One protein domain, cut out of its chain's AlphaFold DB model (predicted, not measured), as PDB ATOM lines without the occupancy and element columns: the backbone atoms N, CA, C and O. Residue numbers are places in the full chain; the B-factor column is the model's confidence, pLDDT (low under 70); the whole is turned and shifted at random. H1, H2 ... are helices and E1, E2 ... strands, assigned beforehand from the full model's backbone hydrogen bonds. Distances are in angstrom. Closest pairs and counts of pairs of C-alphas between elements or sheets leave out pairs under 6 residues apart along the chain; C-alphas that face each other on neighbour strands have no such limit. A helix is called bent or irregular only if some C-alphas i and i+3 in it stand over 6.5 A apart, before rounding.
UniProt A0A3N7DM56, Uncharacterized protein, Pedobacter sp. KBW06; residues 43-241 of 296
ATOM      1  N   GLY A  43      22.543  83.477 110.258       74.75
ATOM      2  CA  GLY A  43      23.006  83.255 108.889       74.75
ATOM      3  C   GLY A  43      22.385  84.249 107.912       74.75
ATOM      4  O   GLY A  43      23.104  84.903 107.164       74.75
ATOM      5  N   CYS A  44      21.062  84.416 107.957       81.00
ATOM      6  CA  CYS A  44      20.346  85.385 107.133       81.00
ATOM      7  C   CYS A  44      20.836  86.818 107.370       81.00
ATOM      8  O   CYS A  44      21.150  87.496 106.393       81.00
ATOM      9  N   GLU A  45      21.007  87.226 108.630       83.31
ATOM     10  CA  GLU A  45      21.556  88.540 108.992       83.31
ATOM     11  C   GLU A  45      22.942  88.780 108.392       83.31
ATOM     12  O   GLU A  45      23.191  89.808 107.768       83.31
ATOM     13  N   GLN A  46      23.846  87.803 108.492       82.50
ATOM     14  CA  GLN A  46      25.197  87.942 107.944       82.50
ATOM     15  C   GLN A  46      25.214  88.020 106.411       82.50
ATOM     16  O   GLN A  46      26.034  88.743 105.843       82.50
ATOM     17  N   ARG A  47      24.306  87.310 105.730       87.69
ATOM     18  CA  ARG A  47      24.135  87.425 104.272       87.69
ATOM     19  C   ARG A  47      23.604  88.800 103.877       87.69
ATOM     20  O   ARG A  47      24.126  89.387 102.938       87.69
ATOM     21  N   MET A  48      22.600  89.317 104.587       88.44
ATOM     22  CA  MET A  48      22.034  90.646 104.323       88.44
ATOM     23  C   MET A  48      23.065  91.747 104.586       88.44
ATOM     24  O   MET A  48      23.273  92.600 103.727       88.44
ATOM     25  N   ALA A  49      23.803  91.658 105.696       84.69
ATOM     26  CA  ALA A  49      24.885  92.582 106.025       84.69
ATOM     27  C   ALA A  49      25.983  92.609 104.946       84.69
ATOM     28  O   ALA A  49      26.592  93.647 104.700       84.69
ATOM     29  N   TYR A  50      26.254  91.488 104.268       88.81
ATOM     30  CA  TYR A  50      27.185  91.467 103.135       88.81
ATOM     31  C   TYR A  50      26.704  92.364 101.982       88.81
ATOM     32  O   TYR A  50      27.487  93.146 101.438       88.81
ATOM     33  N   VAL A  51      25.419  92.273 101.624       91.81
ATOM     34  CA  VAL A  51      24.812  93.083 100.554       91.81
ATOM     35  C   VAL A  51      24.732  94.555 100.961       91.81
ATOM     36  O   VAL A  51      25.098  95.432 100.182       91.81
ATOM     37  N   GLU A  52      24.331  94.831 102.200       88.25
ATOM     38  CA  GLU A  52      24.295  96.182 102.762       88.25
ATOM     39  C   GLU A  52      25.673  96.850 102.724       88.25
ATOM     40  O   GLU A  52      25.798  97.975 102.244       88.25
ATOM     41  N   ASN A  53      26.731  96.143 103.141       86.00
ATOM     42  CA  ASN A  53      28.100  96.656 103.081       86.00
ATOM     43  C   ASN A  53      28.525  97.001 101.649       86.00
ATOM     44  O   ASN A  53      29.182  98.022 101.438       86.00
ATOM     45  N   TYR A  54      28.145  96.179 100.664       88.62
ATOM     46  CA  TYR A  54      28.384  96.483  99.254       88.62
ATOM     47  C   TYR A  54      27.703  97.797  98.852       88.62
ATOM     48  O   TYR A  54      28.378  98.694  98.350       88.62
ATOM     49  N   VAL A  55      26.400  97.942  99.112       88.31
ATOM     50  CA  VAL A  55      25.639  99.139  98.721       88.31
ATOM     51  C   VAL A  55      26.137 100.385  99.449       88.31
ATOM     52  O   VAL A  55      26.340 101.420  98.819       88.31
ATOM     53  N   CYS A  56      26.398 100.299 100.752       84.06
ATOM     54  CA  CYS A  56      26.914 101.423 101.528       84.06
ATOM     55  C   CYS A  56      28.260 101.906 100.979       84.06
ATOM     56  O   CYS A  56      28.420 103.087 100.682       84.06
ATOM     57  N   THR A  57      29.194 100.976 100.764       83.00
ATOM     58  CA  THR A  57      30.555 101.296 100.306       83.00
ATOM     59  C   THR A  57      30.572 101.834  98.879       83.00
ATOM     60  O   THR A  57      31.372 102.706  98.551       83.00
ATOM     61  N   GLU A  58      29.725 101.297  98.001       85.12
ATOM     62  CA  GLU A  58      29.778 101.595  96.569       85.12
ATOM     63  C   GLU A  58      28.859 102.704  96.127       85.12
ATOM     64  O   GLU A  58      29.158 103.379  95.144       85.12
ATOM     65  N   TYR A  59      27.766 102.887  96.850       84.88
ATOM     66  CA  TYR A  59      26.770 103.872  96.513       84.88
ATOM     67  C   TYR A  59      26.759 105.000  97.526       84.88
ATOM     68  O   TYR A  59      27.309 106.060  97.244       84.88
ATOM     69  N   ARG A  60      26.195 104.762  98.715       81.62
ATOM     70  CA  ARG A  60      25.919 105.800  99.720       81.62
ATOM     71  C   ARG A  60      27.162 106.622 100.047       81.62
ATOM     72  O   ARG A  60      27.139 107.843  99.928       81.62
ATOM     73  N   ASP A  61      28.252 105.948 100.399       81.25
ATOM     74  CA  ASP A  61      29.475 106.601 100.853       81.25
ATOM     75  C   ASP A  61      30.215 107.301  99.706       81.25
ATOM     76  O   ASP A  61      30.987 108.223  99.954       81.25
ATOM     77  N   LYS A  62      30.027 106.861  98.455       84.44
ATOM     78  CA  LYS A  62      30.668 107.465  97.276       84.44
ATOM     79  C   LYS A  62      29.849 108.603  96.684       84.44
ATOM     80  O   LYS A  62      30.451 109.520  96.138       84.44
ATOM     81  N   LEU A  63      28.523 108.566  96.826       81.44
ATOM     82  CA  LEU A  63      27.578 109.512  96.227       81.44
ATOM     83  C   LEU A  63      27.929 110.976  96.525       81.44
ATOM     84  O   LEU A  63      27.765 111.824  95.655       81.44
ATOM     85  N   LYS A  64      28.447 111.240  97.730       74.75
ATOM     86  CA  LYS A  64      28.776 112.584  98.228       74.75
ATOM     87  C   LYS A  64      30.265 112.922  98.198       74.75
ATOM     88  O   LYS A  64      30.655 114.066  98.408       74.75
ATOM     89  N   LYS A  65      31.141 111.938  97.983       81.56
ATOM     90  CA  LYS A  65      32.586 112.149  98.125       81.56
ATOM     91  C   LYS A  65      33.161 112.771  96.848       81.56
ATOM     92  O   LYS A  65      33.114 112.121  95.802       81.56
ATOM     93  N   PRO A  66      33.808 113.955  96.914       80.75
ATOM     94  CA  PRO A  66      34.341 114.633  95.729       80.75
ATOM     95  C   PRO A  66      35.277 113.763  94.879       80.75
ATOM     96  O   PRO A  66      35.213 113.805  93.652       80.75
ATOM     97  N   GLY A  67      36.092 112.918  95.522       84.62
ATOM     98  CA  GLY A  67      37.018 112.001  94.844       84.62
ATOM     99  C   GLY A  67      36.355 110.869  94.050       84.62
ATOM    100  O   GLY A  67      37.038 110.186  93.295       84.62
ATOM    101  N   TYR A  68      35.042 110.669  94.190       85.88
ATOM    102  CA  TYR A  68      34.284 109.639  93.479       85.88
ATOM    103  C   TYR A  68      33.268 110.217  92.488       85.88
ATOM    104  O   TYR A  68      32.476 109.456  91.938       85.88
ATOM    105  N   LYS A  69      33.312 111.530  92.206       84.69
ATOM    106  CA  LYS A  69      32.414 112.185  91.237       84.69
ATOM    107  C   LYS A  69      32.406 111.505  89.866       84.69
ATOM    108  O   LYS A  69      31.357 111.418  89.250       84.69
ATOM    109  N   SER A  70      33.536 110.952  89.417       88.62
ATOM    110  CA  SER A  70      33.641 110.220  88.143       88.62
ATOM    111  C   SER A  70      32.821 108.924  88.076       88.62
ATOM    112  O   SER A  70      32.603 108.405  86.987       88.62
ATOM    113  N   ASN A  71      32.348 108.397  89.212       89.44
ATOM    114  CA  ASN A  71      31.443 107.245  89.249       89.44
ATOM    115  C   ASN A  71      29.983 107.623  88.983       89.44
ATOM    116  O   ASN A  71      29.131 106.731  88.938       89.44
ATOM    117  N   PHE A  72      29.692 108.915  88.842       92.31
ATOM    118  CA  PHE A  72      28.350 109.440  88.688       92.31
ATOM    119  C   PHE A  72      28.266 110.357  87.470       92.31
ATOM    120  O   PHE A  72      29.213 111.065  87.130       92.31
ATOM    121  N   ARG A  73      27.113 110.337  86.808       93.06
ATOM    122  CA  ARG A  73      26.787 111.235  85.705       93.06
ATOM    123  C   ARG A  73      25.526 112.007  86.049       93.06
ATOM    124  O   ARG A  73      24.473 111.402  86.227       93.06
ATOM    125  N   ASP A  74      25.635 113.327  86.089       91.94
ATOM    126  CA  ASP A  74      24.492 114.198  86.333       91.94
ATOM    127  C   ASP A  74      23.817 114.556  85.002       91.94
ATOM    128  O   ASP A  74      24.459 114.985  84.040       91.94
ATOM    129  N   VAL A  75      22.503 114.360  84.950       89.38
ATOM    130  CA  VAL A  75      21.621 114.757  83.856       89.38
ATOM    131  C   VAL A  75      20.674 115.812  84.413       89.38
ATOM    132  O   VAL A  75      19.706 115.503  85.111       89.38
ATOM    133  N   SER A  76      20.982 117.078  84.141       79.94
ATOM    134  CA  SER A  76      20.207 118.207  84.657       79.94
ATOM    135  C   SER A  76      18.858 118.343  83.951       79.94
ATOM    136  O   SER A  76      18.763 118.290  82.721       79.94
ATOM    137  N   LYS A  77      17.814 118.585  84.742       74.88
ATOM    138  CA  LYS A  77      16.511 119.094  84.307       74.88
ATOM    139  C   LYS A  77      16.249 120.423  85.014       74.88
ATOM    140  O   LYS A  77      16.934 120.762  85.972       74.88
ATOM    141  N   THR A  78      15.269 121.184  84.534       69.31
ATOM    142  CA  THR A  78      14.972 122.536  85.038       69.31
ATOM    143  C   THR A  78      14.731 122.568  86.555       69.31
ATOM    144  O   THR A  78      15.161 123.505  87.218       69.31
ATOM    145  N   GLU A  79      14.117 121.517  87.118       73.00
ATOM    146  CA  GLU A  79      13.712 121.484  88.532       73.00
ATOM    147  C   GLU A  79      14.506 120.529  89.434       73.00
ATOM    148  O   GLU A  79      14.476 120.681  90.654       73.00
ATOM    149  N   TYR A  80      15.241 119.572  88.865       82.75
ATOM    150  CA  TYR A  80      15.988 118.559  89.613       82.75
ATOM    151  C   TYR A  80      17.163 118.015  88.798       82.75
ATOM    152  O   TYR A  80      17.214 118.144  87.572       82.75
ATOM    153  N   ILE A  81      18.105 117.367  89.481       90.75
ATOM    154  CA  ILE A  81      19.226 116.669  88.845       90.75
ATOM    155  C   ILE A  81      18.968 115.168  88.945       90.75
ATOM    156  O   ILE A  81      18.682 114.656  90.024       90.75
ATOM    157  N   ILE A  82      19.072 114.450  87.827       92.81
ATOM    158  CA  ILE A  82      19.126 112.987  87.848       92.81
ATOM    159  C   ILE A  82      20.597 112.596  87.906       92.81
ATOM    160  O   ILE A  82      21.337 112.835  86.957       92.81
ATOM    161  N   ARG A  83      21.020 111.981  89.005       92.75
ATOM    162  CA  ARG A  83      22.358 111.420  89.163       92.75
ATOM    163  C   ARG A  83      22.336 109.936  88.831       92.75
ATOM    164  O   ARG A  83      21.655 109.153  89.490       92.75
ATOM    165  N   GLU A  84      23.085 109.548  87.810       93.75
ATOM    166  CA  GLU A  84      23.216 108.165  87.362       93.75
ATOM    167  C   GLU A  84      24.507 107.546  87.901       93.75
ATOM    168  O   GLU A  84      25.598 108.051  87.641       93.75
ATOM    169  N   ALA A  85      24.408 106.437  88.629       92.81
ATOM    170  CA  ALA A  85      25.558 105.687  89.109       92.81
ATOM    171  C   ALA A  85      26.075 104.729  88.028       92.81
ATOM    172  O   ALA A  85      25.350 103.850  87.563       92.81
ATOM    173  N   LEU A  86      27.346 104.885  87.656       91.00
ATOM    174  CA  LEU A  86      27.967 104.170  86.534       91.00
ATOM    175  C   LEU A  86      28.554 102.807  86.932       91.00
ATOM    176  O   LEU A  86      28.641 101.904  86.110       91.00
ATOM    177  N   ASN A  87      28.972 102.661  88.190       87.25
ATOM    178  CA  ASN A  87      29.781 101.524  88.656       87.25
ATOM    179  C   ASN A  87      29.082 100.672  89.723       87.25
ATOM    180  O   ASN A  87      29.732 100.022  90.546       87.25
ATOM    181  N   ILE A  88      27.751 100.690  89.734       91.56
ATOM    182  CA  ILE A  88      26.953 100.046  90.776       91.56
ATOM    183  C   ILE A  88      26.038  99.034  90.136       91.56
ATOM    184  O   ILE A  88      25.357  99.307  89.154       91.56
ATOM    185  N   ASN A  89      26.045  97.836  90.702       94.06
ATOM    186  CA  ASN A  89      25.241  96.761  90.188       94.06
ATOM    187  C   ASN A  89      23.778  96.967  90.587       94.06
ATOM    188  O   ASN A  89      23.449  96.974  91.774       94.06
ATOM    189  N   TYR A  90      22.922  97.097  89.573       94.88
ATOM    190  CA  TYR A  90      21.481  97.266  89.725       94.88
ATOM    191  C   TYR A  90      20.860  96.190  90.623       94.88
ATOM    192  O   TYR A  90      20.205  96.521  91.609       94.88
ATOM    193  N   TYR A  91      21.115  94.907  90.341       96.06
ATOM    194  CA  TYR A  91      20.488  93.803  91.076       96.06
ATOM    195  C   TYR A  91      20.960  93.713  92.526       96.06
ATOM    196  O   TYR A  91      20.176  93.366  93.403       96.06
ATOM    197  N   ALA A  92      22.212  94.075  92.818       95.62
ATOM    198  CA  ALA A  92      22.704  94.137  94.191       95.62
ATOM    199  C   ALA A  92      22.031  95.259  94.998       95.62
ATOM    200  O   ALA A  92      21.675  95.036  96.158       95.62
ATOM    201  N   LEU A  93      21.808  96.434  94.395       95.12
ATOM    202  CA  LEU A  93      21.023  97.494  95.035       95.12
ATOM    203  C   LEU A  93      19.557  97.076  95.204       95.12
ATOM    204  O   LEU A  93      18.985  97.267  96.274       95.12
ATOM    205  N   LEU A  94      18.956  96.478  94.177       95.75
ATOM    206  CA  LEU A  94      17.573  96.019  94.236       95.75
ATOM    207  C   LEU A  94      17.382  94.930  95.301       95.75
ATOM    208  O   LEU A  94      16.416  94.982  96.056       95.75
ATOM    209  N   LEU A  95      18.328  93.995  95.432       96.62
ATOM    210  CA  LEU A  95      18.339  93.004  96.506       96.62
ATOM    211  C   LEU A  95      18.409  93.668  97.881       96.62
ATOM    212  O   LEU A  95      17.648  93.296  98.769       96.62
ATOM    213  N   PHE A  96      19.278  94.664  98.058       95.00
ATOM    214  CA  PHE A  96      19.327  95.431  99.301       95.00
ATOM    215  C   PHE A  96      17.967  96.064  99.624       95.00
ATOM    216  O   PHE A  96      17.437  95.849 100.713       95.00
ATOM    217  N   ILE A  97      17.353  96.753  98.660       94.50
ATOM    218  CA  ILE A  97      16.020  97.348  98.813       94.50
ATOM    219  C   ILE A  97      14.981  96.283  99.199       94.50
ATOM    220  O   ILE A  97      14.233  96.480 100.155       94.50
ATOM    221  N   CYS A  98      14.985  95.121  98.536       95.00
ATOM    222  CA  CYS A  98      14.100  94.004  98.875       95.00
ATOM    223  C   CYS A  98      14.286  93.554 100.332       95.00
ATOM    224  O   CYS A  98      13.300  93.336 101.032       95.00
ATOM    225  N   THR A  99      15.533  93.446 100.816       93.44
ATOM    226  CA  THR A  99      15.798  93.061 102.215       93.44
ATOM    227  C   THR A  99      15.276  94.088 103.217       93.44
ATOM    228  O   THR A  99      14.755  93.695 104.260       93.44
ATOM    229  N   VAL A 100      15.358  95.385 102.901       90.25
ATOM    230  CA  VAL A 100      14.814  96.462 103.741       90.25
ATOM    231  C   VAL A 100      13.289  96.384 103.794       90.25
ATOM    232  O   VAL A 100      12.721  96.357 104.881       90.25
ATOM    233  N   ILE A 101      12.626  96.271 102.644       90.75
ATOM    234  CA  ILE A 101      11.159  96.210 102.570       90.75
ATOM    235  C   ILE A 101      10.620  94.986 103.307       90.75
ATOM    236  O   ILE A 101       9.697  95.105 104.107       90.75
ATOM    237  N   PHE A 102      11.235  93.823 103.094       91.06
ATOM    238  CA  PHE A 102      10.835  92.590 103.764       91.06
ATOM    239  C   PHE A 102      11.048  92.666 105.287       91.06
ATOM    240  O   PHE A 102      10.224  92.190 106.057       91.06
ATOM    241  N   ARG A 103      12.124  93.316 105.758       86.88
ATOM    242  CA  ARG A 103      12.339  93.590 107.194       86.88
ATOM    243  C   ARG A 103      11.231  94.457 107.781       86.88
ATOM    244  O   ARG A 103      10.714  94.142 108.850       86.88
ATOM    245  N   ILE A 104      10.890  95.540 107.087       85.38
ATOM    246  CA  ILE A 104       9.852  96.482 107.510       85.38
ATOM    247  C   ILE A 104       8.477  95.793 107.540       85.38
ATOM    248  O   ILE A 104       7.698  96.049 108.452       85.38
ATOM    249  N   SER A 105       8.182  94.878 106.610       86.38
ATOM    250  CA  SER A 105       6.878  94.201 106.576       86.38
ATOM    251  C   SER A 105       6.651  93.230 107.733       86.38
ATOM    252  O   SER A 105       5.515  93.080 108.192       86.38
ATOM    253  N   ILE A 106       7.709  92.597 108.247       84.25
ATOM    254  CA  ILE A 106       7.592  91.567 109.292       84.25
ATOM    255  C   ILE A 106       7.907  92.060 110.714       84.25
ATOM    256  O   ILE A 106       7.633  91.336 111.672       84.25
ATOM    257  N   THR A 107       8.481  93.256 110.883       79.81
ATOM    258  CA  THR A 107       8.746  93.816 112.223       79.81
ATOM    259  C   THR A 107       7.444  94.139 112.962       79.81
ATOM    260  O   THR A 107       6.399  94.416 112.362       79.81
ATOM    261  N   LYS A 108       7.506  94.087 114.294       74.62
ATOM    262  CA  LYS A 108       6.426  94.457 115.214       74.62
ATOM    263  C   LYS A 108       6.648  95.835 115.836       74.62
ATOM    264  O   LYS A 108       5.825  96.268 116.641       74.62
ATOM    265  N   LYS A 109       7.729  96.541 115.482       72.69
ATOM    266  CA  LYS A 109       7.960  97.918 115.932       72.69
ATOM    267  C   LYS A 109       6.787  98.797 115.531       72.69
ATOM    268  O   LYS A 109       6.419  98.843 114.363       72.69
ATOM    269  N   GLU A 110       6.271  99.557 116.491       69.31
ATOM    270  CA  GLU A 110       5.097 100.422 116.326       69.31
ATOM    271  C   GLU A 110       5.206 101.352 115.105       69.31
ATOM    272  O   GLU A 110       4.236 101.543 114.378       69.31
ATOM    273  N   LEU A 111       6.413 101.851 114.812       67.88
ATOM    274  CA  LEU A 111       6.680 102.721 113.661       67.88
ATOM    275  C   LEU A 111       6.373 102.071 112.299       67.88
ATOM    276  O   LEU A 111       6.083 102.779 111.339       67.88
ATOM    277  N   PHE A 112       6.449 100.743 112.219       74.56
ATOM    278  CA  PHE A 112       6.285  99.955 110.997       74.56
ATOM    279  C   PHE A 112       5.152  98.928 111.100       74.56
ATOM    280  O   PHE A 112       4.914  98.192 110.149       74.56
ATOM    281  N   ALA A 113       4.446  98.866 112.233       71.69
ATOM    282  CA  ALA A 113       3.481  97.809 112.531       71.69
ATOM    283  C   ALA A 113       2.353  97.709 111.492       71.69
ATOM    284  O   ALA A 113       1.848  96.619 111.238       71.69
ATOM    285  N   GLU A 114       2.012  98.829 110.862       76.62
ATOM    286  CA  GLU A 114       0.977  98.918 109.832       76.62
ATOM    287  C   GLU A 114       1.511  98.730 108.404       76.62
ATOM    288  O   GLU A 114       0.735  98.547 107.472       76.62
ATOM    289  N   PHE A 115       2.831  98.766 108.197       82.69
ATOM    290  CA  PHE A 115       3.401  98.485 106.886       82.69
ATOM    291  C   PHE A 115       3.345  96.977 106.643       82.69
ATOM    292  O   PHE A 115       4.074  96.203 107.269       82.69
ATOM    293  N   LYS A 116       2.466  96.547 105.736       85.06
ATOM    294  CA  LYS A 116       2.285  95.134 105.398       85.06
ATOM    295  C   LYS A 116       2.304  94.927 103.897       85.06
ATOM    296  O   LYS A 116       1.672  95.664 103.146       85.06
ATOM    297  N   LEU A 117       3.035  93.895 103.493       87.81
ATOM    298  CA  LEU A 117       2.962  93.355 102.145       87.81
ATOM    299  C   LEU A 117       1.730  92.458 102.038       87.81
ATOM    300  O   LEU A 117       1.304  91.854 103.027       87.81
ATOM    301  N   THR A 118       1.184  92.321 100.833       89.88
ATOM    302  CA  THR A 118       0.257  91.215 100.567       89.88
ATOM    303  C   THR A 118       1.000  89.878 100.671       89.88
ATOM    304  O   THR A 118       2.221  89.821 100.511       89.88
ATOM    305  N   ALA A 119       0.279  88.781 100.920       89.56
ATOM    306  CA  ALA A 119       0.898  87.457 101.046       89.56
ATOM    307  C   ALA A 119       1.706  87.062  99.793       89.56
ATOM    308  O   ALA A 119       2.799  86.509  99.910       89.56
ATOM    309  N   ASP A 120       1.203  87.403  98.603       92.12
ATOM    310  CA  ASP A 120       1.877  87.122  97.331       92.12
ATOM    311  C   ASP A 120       3.168  87.936  97.168       92.12
ATOM    312  O   ASP A 120       4.182  87.425  96.687       92.12
ATOM    313  N   GLU A 121       3.160  89.200  97.589       93.50
ATOM    314  CA  GLU A 121       4.330  90.078  97.534       93.50
ATOM    315  C   GLU A 121       5.390  89.698  98.560       93.50
ATOM    316  O   GLU A 121       6.580  89.678  98.235       93.50
ATOM    317  N   GLU A 122       4.968  89.358  99.779       91.56
ATOM    318  CA  GLU A 122       5.854  88.848 100.818       91.56
ATOM    319  C   GLU A 122       6.533  87.557 100.352       91.56
ATOM    320  O   GLU A 122       7.760  87.447 100.414       91.56
ATOM    321  N   GLU A 123       5.768  86.609  99.805       92.19
ATOM    322  CA  GLU A 123       6.302  85.359  99.266       92.19
ATOM    323  C   GLU A 123       7.232  85.605  98.069       92.19
ATOM    324  O   GLU A 123       8.297  84.983  97.975       92.19
ATOM    325  N   LYS A 124       6.887  86.547  97.178       94.94
ATOM    326  CA  LYS A 124       7.757  86.956  96.068       94.94
ATOM    327  C   LYS A 124       9.094  87.488  96.587       94.94
ATOM    328  O   LYS A 124      10.140  86.996  96.163       94.94
ATOM    329  N   LEU A 125       9.090  88.435  97.530       95.19
ATOM    330  CA  LEU A 125      10.332  88.957  98.114       95.19
ATOM    331  C   LEU A 125      11.109  87.876  98.866       95.19
ATOM    332  O   LEU A 125      12.330  87.804  98.730       95.19
ATOM    333  N   ARG A 126      10.429  87.002  99.615       93.25
ATOM    334  CA  ARG A 126      11.062  85.900 100.348       93.25
ATOM    335  C   ARG A 126      11.838  84.975  99.411       93.25
ATOM    336  O   ARG A 126      12.962  84.591  99.744       93.25
ATOM    337  N   LYS A 127      11.270  84.621  98.250       93.19
ATOM    338  CA  LYS A 127      11.956  83.813  97.224       93.19
ATOM    339  C   LYS A 127      13.176  84.538  96.669       93.19
ATOM    340  O   LYS A 127      14.276  84.000  96.755       93.19
ATOM    341  N   ILE A 128      13.007  85.785  96.222       95.81
ATOM    342  CA  ILE A 128      14.097  86.610  95.672       95.81
ATOM    343  C   ILE A 128      15.256  86.717  96.664       95.81
ATOM    344  O   ILE A 128      16.402  86.443  96.320       95.81
ATOM    345  N   ILE A 129      14.963  87.068  97.918       94.69
ATOM    346  CA  ILE A 129      15.971  87.220  98.971       94.69
ATOM    347  C   ILE A 129      16.693  85.892  99.220       94.69
ATOM    348  O   ILE A 129      17.921  85.864  99.302       94.69
ATOM    349  N   ASN A 130      15.967  84.780  99.332       91.38
ATOM    350  CA  ASN A 130      16.590  83.483  99.598       91.38
ATOM    351  C   ASN A 130      17.458  82.983  98.443       91.38
ATOM    352  O   ASN A 130      18.510  82.398  98.701       91.38
ATOM    353  N   GLU A 131      17.037  83.222  97.204       94.19
ATOM    354  CA  GLU A 131      17.750  82.780  96.007       94.19
ATOM    355  C   GLU A 131      18.944  83.680  95.662       94.19
ATOM    356  O   GLU A 131      19.967  83.184  95.180       94.19
ATOM    357  N   ALA A 132      18.852  84.987  95.917       96.06
ATOM    358  CA  ALA A 132      19.880  85.959  95.540       96.06
ATOM    359  C   ALA A 132      20.956  86.187  96.612       96.06
ATOM    360  O   ALA A 132      22.070  86.597  96.277       96.06
ATOM    361  N   LEU A 133      20.653  85.948  97.894       93.62
ATOM    362  CA  LEU A 133      21.629  86.146  98.966       93.62
ATOM    363  C   LEU A 133      22.818  85.175  98.840       93.62
ATOM    364  O   LEU A 133      22.637  83.998  98.513       93.62
ATOM    365  N   PRO A 134      24.046  85.631  99.150       93.00
ATOM    366  CA  PRO A 134      25.235  84.796  99.034       93.00
ATOM    367  C   PRO A 134      25.193  83.627 100.021       93.00
ATOM    368  O   PRO A 134      24.665  83.751 101.124       93.00
ATOM    369  N   LEU A 135      25.789  82.489  99.665       88.56
ATOM    370  CA  LEU A 135      25.762  81.305 100.526       88.56
ATOM    371  C   LEU A 135      26.415  81.554 101.895       88.56
ATOM    372  O   LEU A 135      27.470  82.185 102.018       88.56
ATOM    373  N   TYR A 136      25.790  80.981 102.922       85.31
ATOM    374  CA  TYR A 136      26.284  80.977 104.291       85.31
ATOM    375  C   TYR A 136      26.832  79.598 104.648       85.31
ATOM    376  O   TYR A 136      26.083  78.625 104.672       85.31
ATOM    377  N   GLN A 137      28.137  79.497 104.911       80.00
ATOM    378  CA  GLN A 137      28.795  78.223 105.207       80.00
ATOM    379  C   GLN A 137      29.867  78.401 106.282       80.00
ATOM    380  O   GLN A 137      30.631  79.367 106.260       80.00
ATOM    381  N   ASN A 138      29.980  77.438 107.202       81.31
ATOM    382  CA  ASN A 138      30.970  77.469 108.288       81.31
ATOM    383  C   ASN A 138      30.930  78.779 109.096       81.31
ATOM    384  O   ASN A 138      31.969  79.380 109.369       81.31
ATOM    385  N   PHE A 139      29.720  79.240 109.410       78.50
ATOM    386  CA  PHE A 139      29.444  80.471 110.151       78.50
ATOM    387  C   PHE A 139      29.909  81.788 109.495       78.50
ATOM    388  O   PHE A 139      30.070  82.796 110.184       78.50
ATOM    389  N   LYS A 140      30.126  81.812 108.170       81.06
ATOM    390  CA  LYS A 140      30.504  83.030 107.428       81.06
ATOM    391  C   LYS A 140      30.036  83.035 105.973       81.06
ATOM    392  O   LYS A 140      29.812  81.995 105.359       81.06
ATOM    393  N   VAL A 141      29.957  84.237 105.408       86.81
ATOM    394  CA  VAL A 141      29.797  84.477 103.968       86.81
ATOM    395  C   VAL A 141      31.195  84.572 103.347       86.81
ATOM    396  O   VAL A 141      31.954  85.483 103.671       86.81
ATOM    397  N   LYS A 142      31.577  83.607 102.499       85.50
ATOM    398  CA  LYS A 142      32.932  83.504 101.907       85.50
ATOM    399  C   LYS A 142      32.968  83.789 100.404       85.50
ATOM    400  O   LYS A 142      33.758  83.191  99.680       85.50
ATOM    401  N   ILE A 143      32.112  84.672  99.912       91.12
ATOM    402  CA  ILE A 143      32.107  85.022  98.492       91.12
ATOM    403  C   ILE A 143      32.924  86.294  98.252       91.12
ATOM    404  O   ILE A 143      32.827  87.276  98.995       91.12
ATOM    405  N   LYS A 144      33.758  86.285  97.208       93.31
ATOM    406  CA  LYS A 144      34.424  87.509  96.746       93.31
ATOM    407  C   LYS A 144      33.394  88.412  96.081       93.31
ATOM    408  O   LYS A 144      32.525  87.936  95.360       93.31
ATOM    409  N   ARG A 145      33.549  89.723  96.235       91.50
ATOM    410  CA  ARG A 145      32.593  90.695  95.696       91.50
ATOM    411  C   ARG A 145      32.343  90.541  94.192       91.50
ATOM    412  O   ARG A 145      31.193  90.480  93.784       91.50
ATOM    413  N   ASN A 146      33.387  90.411  93.372       93.88
ATOM    414  CA  ASN A 146      33.220  90.233  91.921       93.88
ATOM    415  C   ASN A 146      32.461  88.946  91.572       93.88
ATOM    416  O   ASN A 146      31.701  88.922  90.611       93.88
ATOM    417  N   GLN A 147      32.649  87.891  92.368       95.62
ATOM    418  CA  GLN A 147      31.906  86.647  92.206       95.62
ATOM    419  C   GLN A 147      30.431  86.845  92.574       95.62
ATOM    420  O   GLN A 147      29.576  86.451  91.796       95.62
ATOM    421  N   PHE A 148      30.136  87.522  93.689       95.50
ATOM    422  CA  PHE A 148      28.762  87.867  94.070       95.50
ATOM    423  C   PHE A 148      28.051  88.683  92.983       95.50
ATOM    424  O   PHE A 148      26.934  88.351  92.601       95.50
ATOM    425  N   ILE A 149      28.718  89.703  92.433       95.50
ATOM    426  CA  ILE A 149      28.162  90.521  91.346       95.50
ATOM    427  C   ILE A 149      27.894  89.695  90.086       95.50
ATOM    428  O   ILE A 149      26.880  89.896  89.423       95.50
ATOM    429  N   ARG A 150      28.767  88.744  89.748       96.19
ATOM    430  CA  ARG A 150      28.518  87.836  88.625       96.19
ATOM    431  C   ARG A 150      27.307  86.935  88.892       96.19
ATOM    432  O   ARG A 150      26.404  86.891  88.068       96.19
ATOM    433  N   GLU A 151      27.265  86.286  90.054       96.00
ATOM    434  CA  GLU A 151      26.186  85.362  90.426       96.00
ATOM    435  C   GLU A 151      24.816  86.050  90.507       96.00
ATOM    436  O   GLU A 151      23.812  85.457  90.120       96.00
ATOM    437  N   ILE A 152      24.743  87.295  90.990       95.81
ATOM    438  CA  ILE A 152      23.465  88.018  91.054       95.81
ATOM    439  C   ILE A 152      22.993  88.482  89.670       95.81
ATOM    440  O   ILE A 152      21.795  88.457  89.402       95.81
ATOM    441  N   ASN A 153      23.915  88.830  88.764       95.12
ATOM    442  CA  ASN A 153      23.580  89.146  87.373       95.12
ATOM    443  C   ASN A 153      23.040  87.927  86.619       95.12
ATOM    444  O   ASN A 153      22.093  88.056  85.852       95.12
ATOM    445  N   GLU A 154      23.606  86.741  86.856       96.06
ATOM    446  CA  GLU A 154      23.113  85.479  86.281       96.06
ATOM    447  C   GLU A 154      21.682  85.149  86.739       96.06
ATOM    448  O   GLU A 154      20.964  84.415  86.063       96.06
ATOM    449  N   LYS A 155      21.243  85.732  87.861       95.69
ATOM    450  CA  LYS A 155      19.899  85.581  88.427       95.69
ATOM    451  C   LYS A 155      18.960  86.740  88.092       95.69
ATOM    452  O   LYS A 155      17.895  86.812  88.686       95.69
ATOM    453  N   ALA A 156      19.307  87.628  87.159       94.62
ATOM    454  CA  ALA A 156      18.530  88.825  86.813       94.62
ATOM    455  C   ALA A 156      17.004  88.606  86.745       94.62
ATOM    456  O   ALA A 156      16.250  89.375  87.335       94.62
ATOM    457  N   ALA A 157      16.567  87.516  86.106       95.25
ATOM    458  CA  ALA A 157      15.155  87.201  85.884       95.25
ATOM    459  C   ALA A 157      14.319  87.050  87.172       95.25
ATOM    460  O   ALA A 157      13.111  87.267  87.153       95.25
ATOM    461  N   ILE A 158      14.923  86.708  88.320       95.81
ATOM    462  CA  ILE A 158      14.154  86.595  89.576       95.81
ATOM    463  C   ILE A 158      13.656  87.963  90.062       95.81
ATOM    464  O   ILE A 158      12.710  88.035  90.842       95.81
ATOM    465  N   PHE A 159      14.280  89.049  89.599       95.38
ATOM    466  CA  PHE A 159      13.913  90.420  89.937       95.38
ATOM    467  C   PHE A 159      12.852  91.008  88.996       95.38
ATOM    468  O   PHE A 159      12.465  92.166  89.166       95.38
ATOM    469  N   ASP A 160      12.359  90.234  88.027       93.50
ATOM    470  CA  ASP A 160      11.414  90.722  87.029       93.50
ATOM    471  C   ASP A 160      10.127  91.274  87.666       93.50
ATOM    472  O   ASP A 160       9.527  90.733  88.611       93.50
ATOM    473  N   GLY A 161       9.696  92.413  87.129       91.81
ATOM    474  CA  GLY A 161       8.535  93.148  87.618       91.81
ATOM    475  C   GLY A 161       8.771  93.914  88.923       91.81
ATOM    476  O   GLY A 161       7.799  94.371  89.514       91.81
ATOM    477  N   LEU A 162      10.013  94.050  89.395       94.12
ATOM    478  CA  LEU A 162      10.347  94.958  90.489       94.12
ATOM    479  C   LEU A 162      10.933  96.261  89.950       94.12
ATOM    480  O   LEU A 162      11.824  96.259  89.101       94.12
ATOM    481  N   TYR A 163      10.449  97.379  90.477       93.56
ATOM    482  CA  TYR A 163      10.894  98.712  90.086       93.56
ATOM    483  C   TYR A 163      11.050  99.584  91.320       93.56
ATOM    484  O   TYR A 163      10.375  99.380  92.332       93.56
ATOM    485  N   PHE A 164      11.910 100.594  91.228       94.19
ATOM    486  CA  PHE A 164      12.014 101.590  92.284       94.19
ATOM    487  C   PHE A 164      12.341 102.985  91.757       94.19
ATOM    488  O   PHE A 164      12.943 103.153  90.697       94.19
ATOM    489  N   ILE A 165      11.964 104.000  92.523       93.25
ATOM    490  CA  ILE A 165      12.421 105.380  92.356       93.25
ATOM    491  C   ILE A 165      13.167 105.748  93.628       93.25
ATOM    492  O   ILE A 165      12.732 105.402  94.726       93.25
ATOM    493  N   MET A 166      14.296 106.431  93.469       93.44
ATOM    494  CA  MET A 166      15.126 106.875  94.579       93.44
ATOM    495  C   MET A 166      15.370 108.371  94.462       93.44
ATOM    496  O   MET A 166      15.768 108.856  93.401       93.44
ATOM    497  N   ALA A 167      15.154 109.086  95.557       91.75
ATOM    498  CA  ALA A 167      15.493 110.491  95.688       91.75
ATOM    499  C   ALA A 167      16.391 110.710  96.912       91.75
ATOM    500  O   ALA A 167      16.325 109.961  97.883       91.75
ATOM    501  N   SER A 168      17.255 111.717  96.845       90.19
ATOM    502  CA  SER A 168      18.218 112.073  97.890       90.19
ATOM    503  C   SER A 168      18.478 113.577  97.862       90.19
ATOM    504  O   SER A 168      18.108 114.265  96.913       90.19
ATOM    505  N   TYR A 169      19.170 114.082  98.877       86.00
ATOM    506  CA  TYR A 169      19.741 115.428  98.903       86.00
ATOM    507  C   TYR A 169      21.275 115.355  99.021       86.00
ATOM    508  O   TYR A 169      21.801 114.438  99.660       86.00
ATOM    509  N   ASP A 170      21.993 116.263  98.346       73.50
ATOM    510  CA  ASP A 170      23.461 116.214  98.208       73.50
ATOM    511  C   ASP A 170      24.184 116.806  99.435       73.50
ATOM    512  O   ASP A 170      25.244 116.316  99.816       73.50
ATOM    513  N   GLU A 171      23.582 117.787 100.118       68.50
ATOM    514  CA  GLU A 171      24.254 118.601 101.150       68.50
ATOM    515  C   GLU A 171      23.676 118.386 102.561       68.50
ATOM    516  O   GLU A 171      23.501 119.318 103.340       68.50
ATOM    517  N   LEU A 172      23.369 117.140 102.935       61.38
ATOM    518  CA  LEU A 172      23.195 116.837 104.363       61.38
ATOM    519  C   LEU A 172      24.564 116.966 105.044       61.38
ATOM    520  O   LEU A 172      25.339 116.010 105.026       61.38
ATOM    521  N   GLU A 173      24.854 118.145 105.597       55.50
ATOM    522  CA  GLU A 173      26.004 118.382 106.484       55.50
ATOM    523  C   GLU A 173      25.896 117.551 107.769       55.50
ATOM    524  O   GLU A 173      26.907 117.171 108.357       55.50
ATOM    525  N   ASP A 174      24.666 117.219 108.164       53.53
ATOM    526  CA  ASP A 174      24.367 116.431 109.348       53.53
ATOM    527  C   ASP A 174      23.996 114.983 108.978       53.53
ATOM    528  O   ASP A 174      22.868 114.678 108.573       53.53
ATOM    529  N   GLU A 175      24.965 114.074 109.111       52.00
ATOM    530  CA  GLU A 175      24.772 112.628 108.934       52.00
ATOM    531  C   GLU A 175      23.876 112.011 110.028       52.00
ATOM    532  O   GLU A 175      23.412 110.880 109.862       52.00
ATOM    533  N   THR A 176      23.584 112.735 111.119       41.31
ATOM    534  CA  THR A 176      22.748 112.232 112.223       41.31
ATOM    535  C   THR A 176      21.256 112.231 111.891       41.31
ATOM    536  O   THR A 176      20.481 111.505 112.518       41.31
ATOM    537  N   ILE A 177      20.837 112.945 110.838       49.78
ATOM    538  CA  ILE A 177      19.455 112.927 110.344       49.78
ATOM    539  C   ILE A 177      19.251 111.690 109.454       49.78
ATOM    540  O   ILE A 177      18.948 111.781 108.265       49.78
ATOM    541  N   SER A 178      19.425 110.501 110.033       52.50
ATOM    542  CA  SER A 178      18.932 109.263 109.436       52.50
ATOM    543  C   SER A 178      17.504 109.037 109.923       52.50
ATOM    544  O   SER A 178      17.243 108.861 111.112       52.50
ATOM    545  N   PHE A 179      16.541 109.108 109.006       59.31
ATOM    546  CA  PHE A 179      15.136 108.907 109.337       59.31
ATOM    547  C   PHE A 179      14.625 107.670 108.611       59.31
ATOM    548  O   PHE A 179      14.684 107.597 107.387       59.31
ATOM    549  N   ASN A 180      14.138 106.687 109.366       63.69
ATOM    550  CA  ASN A 180      13.530 105.492 108.798       63.69
ATOM    551  C   ASN A 180      12.026 105.544 109.040       63.69
ATOM    552  O   ASN A 180      11.587 105.556 110.186       63.69
ATOM    553  N   MET A 181      11.233 105.556 107.976       70.44
ATOM    554  CA  MET A 181       9.774 105.474 108.060       70.44
ATOM    555  C   MET A 181       9.265 104.720 106.858       70.44
ATOM    556  O   MET A 181       9.743 104.951 105.757       70.44
ATOM    557  N   ALA A 182       8.250 103.895 107.066       67.31
ATOM    558  CA  ALA A 182       7.445 103.357 105.991       67.31
ATOM    559  C   ALA A 182       5.994 103.750 106.236       67.31
ATOM    560  O   ALA A 182       5.543 103.763 107.384       67.31
ATOM    561  N   TYR A 183       5.286 104.149 105.184       67.50
ATOM    562  CA  TYR A 183       3.932 104.642 105.373       67.50
ATOM    563  C   TYR A 183       2.914 103.483 105.494       67.50
ATOM    564  O   TYR A 183       2.888 102.627 104.612       67.50
ATOM    565  N   PRO A 184       2.071 103.464 106.548       59.03
ATOM    566  CA  PRO A 184       1.061 102.435 106.831       59.03
ATOM    567  C   PRO A 184       0.049 102.126 105.724       59.03
ATOM    568  O   PRO A 184      -0.242 100.972 105.441       59.03
ATOM    569  N   GLU A 185      -0.543 103.170 105.142       59.47
ATOM    570  CA  GLU A 185      -1.823 103.056 104.423       59.47
ATOM    571  C   GLU A 185      -1.640 103.049 102.893       59.47
ATOM    572  O   GLU A 185      -2.564 102.709 102.158       59.47
ATOM    573  N   TYR A 186      -0.444 103.388 102.397       59.78
ATOM    574  CA  TYR A 186      -0.122 103.440 100.967       59.78
ATOM    575  C   TYR A 186       0.782 102.268 100.599       59.78
ATOM    576  O   TYR A 186       2.003 102.331 100.752       59.78
ATOM    577  N   THR A 187       0.167 101.195 100.112       61.62
ATOM    578  CA  THR A 187       0.873  99.956  99.775       61.62
ATOM    579  C   THR A 187       1.435  99.952  98.352       61.62
ATOM    580  O   THR A 187       2.391  99.232  98.101       61.62
ATOM    581  N   HIS A 188       0.950 100.779  97.411       68.19
ATOM    582  CA  HIS A 188       1.445 100.764  96.020       68.19
ATOM    583  C   HIS A 188       1.548 102.151  95.359       68.19
ATOM    584  O   HIS A 188       0.551 102.652  94.855       68.19
ATOM    585  N   PRO A 189       2.741 102.747  95.221       81.12
ATOM    586  CA  PRO A 189       4.035 102.237  95.669       81.12
ATOM    587  C   PRO A 189       4.157 102.109  97.182       81.12
ATOM    588  O   PRO A 189       3.526 102.841  97.939       81.12
ATOM    589  N   TYR A 190       5.064 101.236  97.605       86.62
ATOM    590  CA  TYR A 190       5.567 101.247  98.969       86.62
ATOM    591  C   TYR A 190       6.496 102.450  99.136       86.62
ATOM    592  O   TYR A 190       7.528 102.542  98.466       86.62
ATOM    593  N   ASN A 191       6.101 103.375 100.009       85.94
ATOM    594  CA  ASN A 191       6.792 104.635 100.268       85.94
ATOM    595  C   ASN A 191       7.585 104.534 101.573       85.94
ATOM    596  O   ASN A 191       6.994 104.300 102.634       85.94
ATOM    597  N   PHE A 192       8.897 104.745 101.522       83.38
ATOM    598  CA  PHE A 192       9.708 104.763 102.733       83.38
ATOM    599  C   PHE A 192      10.921 105.682 102.627       83.38
ATOM    600  O   PHE A 192      11.481 105.894 101.555       83.38
ATOM    601  N   ILE A 193      11.322 106.234 103.767       80.88
ATOM    602  CA  ILE A 193      12.602 106.918 103.931       80.88
ATOM    603  C   ILE A 193      13.539 105.913 104.586       80.88
ATOM    604  O   ILE A 193      13.153 105.249 105.549       80.88
ATOM    605  N   PHE A 194      14.739 105.777 104.035       79.50
ATOM    606  CA  PHE A 194      15.803 104.962 104.595       79.50
ATOM    607  C   PHE A 194      17.109 105.757 104.611       79.50
ATOM    608  O   PHE A 194      17.719 106.016 103.566       79.50
ATOM    609  N   GLY A 195      17.539 106.165 105.804       78.25
ATOM    610  CA  GLY A 195      18.672 107.072 105.972       78.25
ATOM    611  C   GLY A 195      18.447 108.394 105.231       78.25
ATOM    612  O   GLY A 195      17.568 109.167 105.596       78.25
ATOM    613  N   GLN A 196      19.241 108.635 104.184       79.56
ATOM    614  CA  GLN A 196      19.165 109.830 103.331       79.56
ATOM    615  C   GLN A 196      18.334 109.639 102.053       79.56
ATOM    616  O   GLN A 196      18.290 110.538 101.215       79.56
ATOM    617  N   PHE A 197      17.754 108.458 101.845       87.44
ATOM    618  CA  PHE A 197      17.045 108.134 100.614       87.44
ATOM    619  C   PHE A 197      15.542 108.110 100.849       87.44
ATOM    620  O   PHE A 197      15.069 107.479 101.789       87.44
ATOM    621  N   ILE A 198      14.794 108.744  99.952       89.62
ATOM    622  CA  ILE A 198      13.365 108.498  99.769       89.62
ATOM    623  C   ILE A 198      13.229 107.436  98.684       89.62
ATOM    624  O   ILE A 198      13.798 107.575  97.599       89.62
ATOM    625  N   LEU A 199      12.474 106.385  98.975       90.50
ATOM    626  CA  LEU A 199      12.276 105.244  98.099       90.50
ATOM    627  C   LEU A 199      10.789 105.025  97.826       90.50
ATOM    628  O   LEU A 199       9.963 104.993  98.738       90.50
ATOM    629  N   TYR A 200      10.488 104.823  96.546       91.44
ATOM    630  CA  TYR A 200       9.221 104.286  96.067       91.44
ATOM    631  C   TYR A 200       9.511 102.922  95.471       91.44
ATOM    632  O   TYR A 200      10.330 102.830  94.557       91.44
ATOM    633  N   PHE A 201       8.856 101.876  95.957       92.69
ATOM    634  CA  PHE A 201       9.034 100.520  95.449       92.69
ATOM    635  C   PHE A 201       7.742  99.970  94.857       92.69
ATOM    636  O   PHE A 201       6.660 100.139  95.423       92.69
ATOM    637  N   PHE A 202       7.865  99.298  93.716       91.81
ATOM    638  CA  PHE A 202       6.738  98.828  92.927       91.81
ATOM    639  C   PHE A 202       6.925  97.360  92.539       91.81
ATOM    640  O   PHE A 202       7.982  96.969  92.043       91.81
ATOM    641  N   PHE A 203       5.855  96.578  92.680       91.75
ATOM    642  CA  PHE A 203       5.733  95.217  92.136       91.75
ATOM    643  C   PHE A 203       5.137  95.185  90.720       91.75
ATOM    644  O   PHE A 203       4.933  94.118  90.140       91.75
ATOM    645  N   ILE A 204       4.842  96.364  90.172       88.44
ATOM    646  CA  ILE A 204       4.330  96.580  88.824       88.44
ATOM    647  C   ILE A 204       5.058  97.762  88.199       88.44
ATOM    648  O   ILE A 204       5.497  98.674  88.900       88.44
ATOM    649  N   LYS A 205       5.177  97.768  86.869       88.06
ATOM    650  CA  LYS A 205       5.831  98.871  86.165       88.06
ATOM    651  C   LYS A 205       5.094 100.181  86.464       88.06
ATOM    652  O   LYS A 205       3.879 100.231  86.236       88.06
ATOM    653  N   PRO A 206       5.789 101.227  86.951       84.75
ATOM    654  CA  PRO A 206       5.146 102.499  87.226       84.75
ATOM    655  C   PRO A 206       4.604 103.094  85.920       84.75
ATOM    656  O   PRO A 206       5.196 102.932  84.851       84.75
ATOM    657  N   ARG A 207       3.446 103.748  86.000       78.06
ATOM    658  CA  ARG A 207       2.785 104.416  84.871       78.06
ATOM    659  C   ARG A 207       2.595 105.892  85.205       78.06
ATOM    660  O   ARG A 207       2.469 106.241  86.376       78.06
ATOM    661  N   LYS A 208       2.527 106.753  84.187       66.19
ATOM    662  CA  LYS A 208       2.083 108.144  84.365       66.19
ATOM    663  C   LYS A 208       0.678 108.160  84.976       66.19
ATOM    664  O   LYS A 208      -0.182 107.399  84.534       66.19
ATOM    665  N   ASN A 209       0.470 109.023  85.972       60.09
ATOM    666  CA  ASN A 209      -0.754 109.144  86.773       60.09
ATOM    667  C   ASN A 209      -1.027 107.932  87.675       60.09
ATOM    668  O   ASN A 209      -2.022 107.243  87.478       60.09
ATOM    669  N   ILE A 210      -0.176 107.677  88.673       62.94
ATOM    670  CA  ILE A 210      -0.553 106.832  89.818       62.94
ATOM    671  C   ILE A 210      -1.404 107.721  90.735       62.94
ATOM    672  O   ILE A 210      -0.833 108.531  91.467       62.94
ATOM    673  N   PRO A 211      -2.748 107.672  90.669       49.25
ATOM    674  CA  PRO A 211      -3.568 108.600  91.424       49.25
ATOM    675  C   PRO A 211      -3.509 108.188  92.899       49.25
ATOM    676  O   PRO A 211      -3.695 107.018  93.221       49.25
ATOM    677  N   ASN A 212      -3.302 109.161  93.785       52.97
ATOM    678  CA  ASN A 212      -3.544 109.062  95.231       52.97
ATOM    679  C   ASN A 212      -2.575 108.225  96.090       52.97
ATOM    680  O   ASN A 212      -2.894 107.999  97.252       52.97
ATOM    681  N   LEU A 213      -1.411 107.786  95.591       64.50
ATOM    682  CA  LEU A 213      -0.492 106.909  96.354       64.50
ATOM    683  C   LEU A 213       0.952 107.457  96.428       64.50
ATOM    684  O   LEU A 213       1.925 106.708  96.518       64.50
ATOM    685  N   ASP A 214       1.081 108.783  96.381       75.62
ATOM    686  CA  ASP A 214       2.341 109.529  96.425       75.62
ATOM    687  C   ASP A 214       2.456 110.304  97.741       75.62
ATOM    688  O   ASP A 214       2.101 111.476  97.844       75.62
ATOM    689  N   PHE A 215       2.922 109.615  98.779       77.31
ATOM    690  CA  PHE A 215       2.932 110.155 100.135       77.31
ATOM    691  C   PHE A 215       3.785 111.424 100.281       77.31
ATOM    692  O   PHE A 215       3.440 112.317 101.057       77.31
ATOM    693  N   PHE A 216       4.889 111.518  99.536       83.19
ATOM    694  CA  PHE A 216       5.781 112.676  99.594       83.19
ATOM    695  C   PHE A 216       5.479 113.725  98.514       83.19
ATOM    696  O   PHE A 216       6.159 114.752  98.462       83.19
ATOM    697  N   ASN A 217       4.447 113.508  97.692       83.44
ATOM    698  CA  ASN A 217       4.066 114.352  96.556       83.44
ATOM    699  C   ASN A 217       5.185 114.531  95.504       83.44
ATOM    700  O   ASN A 217       5.247 115.569  94.853       83.44
ATOM    701  N   LEU A 218       6.092 113.557  95.338       84.00
ATOM    702  CA  LEU A 218       7.178 113.647  94.347       84.00
ATOM    703  C   LEU A 218       6.772 113.152  92.952       84.00
ATOM    704  O   LEU A 218       7.305 113.611  91.949       84.00
ATOM    705  N   MET A 219       5.836 112.220  92.851       81.19
ATOM    706  CA  MET A 219       5.402 111.615  91.587       81.19
ATOM    707  C   MET A 219       4.680 112.613  90.670       81.19
ATOM    708  O   MET A 219       4.679 112.423  89.457       81.19
ATOM    709  N   ASN A 220       4.105 113.681  91.232       79.88
ATOM    710  CA  ASN A 220       3.531 114.793  90.461       79.88
ATOM    711  C   ASN A 220       4.587 115.798  89.967       79.88
ATOM    712  O   ASN A 220       4.334 116.545  89.025       79.88
ATOM    713  N   GLU A 221       5.757 115.835  90.605       84.44
ATOM    714  CA  GLU A 221       6.839 116.783  90.306       84.44
ATOM    715  C   GLU A 221       7.874 116.197  89.339       84.44
ATOM    716  O   GLU A 221       8.570 116.928  88.630       84.44
ATOM    717  N   LEU A 222       8.000 114.870  89.318       85.06
ATOM    718  CA  LEU A 222       9.064 114.175  88.616       85.06
ATOM    719  C   LEU A 222       8.535 113.432  87.385       85.06
ATOM    720  O   LEU A 222       7.453 112.847  87.394       85.06
ATOM    721  N   ASP A 223       9.335 113.398  86.317       86.62
ATOM    722  CA  ASP A 223       8.992 112.606  85.133       86.62
ATOM    723  C   ASP A 223       9.308 111.135  85.409       86.62
ATOM    724  O   ASP A 223      10.440 110.677  85.231       86.62
ATOM    725  N   ILE A 224       8.294 110.410  85.888       85.75
ATOM    726  CA  ILE A 224       8.396 109.007  86.298       85.75
ATOM    727  C   ILE A 224       9.105 108.176  85.229       85.75
ATOM    728  O   ILE A 224      10.033 107.450  85.571       85.75
ATOM    729  N   ASP A 225       8.734 108.338  83.952       84.50
ATOM    730  CA  ASP A 225       9.272 107.562  82.825       84.50
ATOM    731  C   ASP A 225      10.792 107.722  82.663       84.50
ATOM    732  O   ASP A 225      11.462 106.833  82.137       84.50
ATOM    733  N   LEU A 226      11.346 108.848  83.122       85.88
ATOM    734  CA  LEU A 226      12.775 109.134  83.055       85.88
ATOM    735  C   LEU A 226      13.540 108.649  84.284       85.88
ATOM    736  O   LEU A 226      14.718 108.312  84.150       85.88
ATOM    737  N   ILE A 227      12.911 108.626  85.460       88.50
ATOM    738  CA  ILE A 227      13.602 108.445  86.748       88.50
ATOM    739  C   ILE A 227      13.472 107.040  87.337       88.50
ATOM    740  O   ILE A 227      14.264 106.691  88.211       88.50
ATOM    741  N   TYR A 228      12.480 106.244  86.914       89.50
ATOM    742  CA  TYR A 228      12.317 104.906  87.478       89.50
ATOM    743  C   TYR A 228      13.489 103.997  87.098       89.50
ATOM    744  O   TYR A 228      14.066 104.074  86.010       89.50
ATOM    745  N   ASN A 229      13.829 103.117  88.031       91.25
ATOM    746  CA  ASN A 229      14.888 102.135  87.912       91.25
ATOM    747  C   ASN A 229      14.268 100.776  87.586       91.25
ATOM    748  O   ASN A 229      13.816 100.054  88.479       91.25
ATOM    749  N   GLY A 230      14.247 100.437  86.298       84.00
ATOM    750  CA  GLY A 230      13.863  99.123  85.787       84.00
ATOM    751  C   GLY A 230      14.942  98.554  84.868       84.00
ATOM    752  O   GLY A 230      15.631  99.315  84.193       84.00
ATOM    753  N   GLU A 231      15.063  97.226  84.844       73.00
ATOM    754  CA  GLU A 231      15.766  96.462  83.798       73.00
ATOM    755  C   GLU A 231      17.250  96.832  83.581       73.00
ATOM    756  O   GLU A 231      17.649  97.286  82.512       73.00
ATOM    757  N   GLY A 232      18.106  96.600  84.587       65.25
ATOM    758  CA  GLY A 232      19.568  96.501  84.405       65.25
ATOM    759  C   GLY A 232      20.309  97.771  83.950       65.25
ATOM    760  O   GLY A 232      21.516  97.712  83.716       65.25
ATOM    761  N   ALA A 233      19.617  98.904  83.830       74.25
ATOM    762  CA  ALA A 233      20.207 100.197  83.507       74.25
ATOM    763  C   ALA A 233      21.028 100.770  84.679       74.25
ATOM    764  O   ALA A 233      20.941 100.304  85.821       74.25
ATOM    765  N   ASN A 234      21.806 101.822  84.398       89.38
ATOM    766  CA  ASN A 234      22.462 102.612  85.442       89.38
ATOM    767  C   ASN A 234      21.429 103.080  86.468       89.38
ATOM    768  O   ASN A 234      20.352 103.560  86.105       89.38
ATOM    769  N   ILE A 235      21.784 102.971  87.746       94.00
ATOM    770  CA  ILE A 235      20.910 103.382  88.841       94.00
ATOM    771  C   ILE A 235      20.773 104.901  88.817       94.00
ATOM    772  O   ILE A 235      21.765 105.619  88.890       94.00
ATOM    773  N   LYS A 236      19.539 105.381  88.755       94.12
ATOM    774  CA  LYS A 236      19.153 106.786  88.755       94.12
ATOM    775  C   LYS A 236      18.716 107.220  90.138       94.12
ATOM    776  O   LYS A 236      18.014 106.499  90.852       94.12
ATOM    777  N   THR A 237      19.095 108.433  90.498       93.69
ATOM    778  CA  THR A 237      18.714 109.054  91.762       93.69
ATOM    779  C   THR A 237      18.391 110.503  91.536       93.69
ATOM    780  O   THR A 237      19.186 111.243  90.967       93.69
ATOM    781  N   VAL A 238      17.209 110.902  91.971       93.50
ATOM    782  CA  VAL A 238      16.779 112.288  91.884       93.50
ATOM    783  C   VAL A 238      17.409 113.055  93.038       93.50
ATOM    784  O   VAL A 238      17.148 112.761  94.202       93.50
ATOM    785  N   MET A 239      18.244 114.031  92.715       92.19
ATOM    786  CA  MET A 239      18.817 114.949  93.690       92.19
ATOM    787  C   MET A 239      17.851 116.122  93.861       92.19
ATOM    788  O   MET A 239      17.663 116.929  92.946       92.19
ATOM    789  N   LEU A 240      17.197 116.166  95.017       89.69
ATOM    790  CA  LEU A 240      16.227 117.191  95.385       89.69
ATOM    791  C   LEU A 240      16.934 118.472  95.834       89.69
ATOM    792  O   LEU A 240      18.048 118.433  96.350       89.69
ATOM    793  N   LYS A 241      16.255 119.611  95.676       87.81
ATOM    794  CA  LYS A 241      16.666 120.879  96.293       87.81
ATOM    795  C   LYS A 241      16.471 120.798  97.815       87.81
ATOM    796  O   LYS A 241      15.536 120.144  98.282       87.81
TER     797      LYS A 241
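What this domain is: This is residues 43 to 241 of the 296 residues of an uncharacterized protein of Pedobacter sp. KBW06 (UniProt A0A3N7DM56). A strongly twisted sheet of six strands has H3 and the far end of H1, residues 58 to 63, over one face, with H4, H5 and H6 packed on the side of H3 away from the sheet. The long link of residues 203 to 223 passes on the other side of the sheet from H3. The printed part has 199 residues, with seven named helices and six named strands in the order H1 H2 E1 E2 H3 H4 H5 H6 E3 E4 E5 H7 E6; the sheet, E1 E2 E6 E3 E5 E4, is mixed and so is the class, helices and strands. It is compact, with a radius of gyration of the C-alphas of 16.5 A, and spans 52 by 41 by 34 A.

Where its parts are: The strands are E1, residues 72 to 76, E2, 81 to 85, E3, 163 to 168, 17.1 A, E4, 190 to 194, E5, 197 to 202, 15.9 A, and E6, 235 to 239, which ends at C-alpha 239 (18.817, 114.949, 93.690). H1, residues 43 to 63, 29.5 A, begins at C-alpha 43 (23.006, 83.255, 108.889), has a kink of 37 degrees near residue 56 and is only just irregular, C-alphas 58 and 61 being 6.6 A apart. H2, 66 to 71, is irregular, with C-alphas 67 and 70 7.7 A apart. H3 is 90 to 106, 24.7 A; H4, 119 to 132, 19.8 A; H5, 145 to 154; H6, 156 to 159; H7, 224 to 227.

How they stand to each other: E6 and E3 are parallel, with N 168 and O 238 2.8 A apart, within hydrogen-bond range. The other neighbours are antiparallel: N 73 and O 84 of hairpin E1 and E2, 2.9 A; N 83 and O 237 of E2 and E6, 2.8 A; N 165 and O 200 of E3 and E5, 2.9 A; N 194 and O 197 of hairpin E4 and E5, 2.8 A. H1 and H3 on the same face make two layers, helices over one face of a sheet. H3, at a height of 9.7 A over the sheet, runs across the strands, 79 degrees to E4 on the local plane. H3 is the hub: it touches H1 at Phe 96 and Val 51, C-alphas 6.1 A apart, at a steep tilt of 55 degrees, and H4 at Cys 98 and Leu 125, 6.3 A, at 46 degrees, also steep. H3 touches H5 with residues 91 to 92 alone, about perpendicular at 84 degrees, the closest C-alphas being those of Tyr 91 and Ile 152, 6.5 A, and only just touches H6, with 3 pairs of C-alphas within 8 A. H2 only just touches H1, only at the corner, with 3 such pairs; H2 and H7 each only graze the sheet. Every O i to N i+4 pair is within hydrogen-bond range in H3, H4 and H5; H1 has 15 of 17, H2 0 of 2 with 2 of 3 O i to N i+3 pairs, and H6 and H7 are too short for such a pair.

The domain as a whole: The C-alphas of Thr 78 and Asn 138, the two farthest apart, are 53.2 A apart. The printed part has no cut. The links H3 to H4, H4 to H5, E3 to E4 and E5 to H7 are long. The mean pLDDT of the printed part is 84.0; 27 residues are under 70, among them 171 to 180, 182 to 188 and 208 to 213.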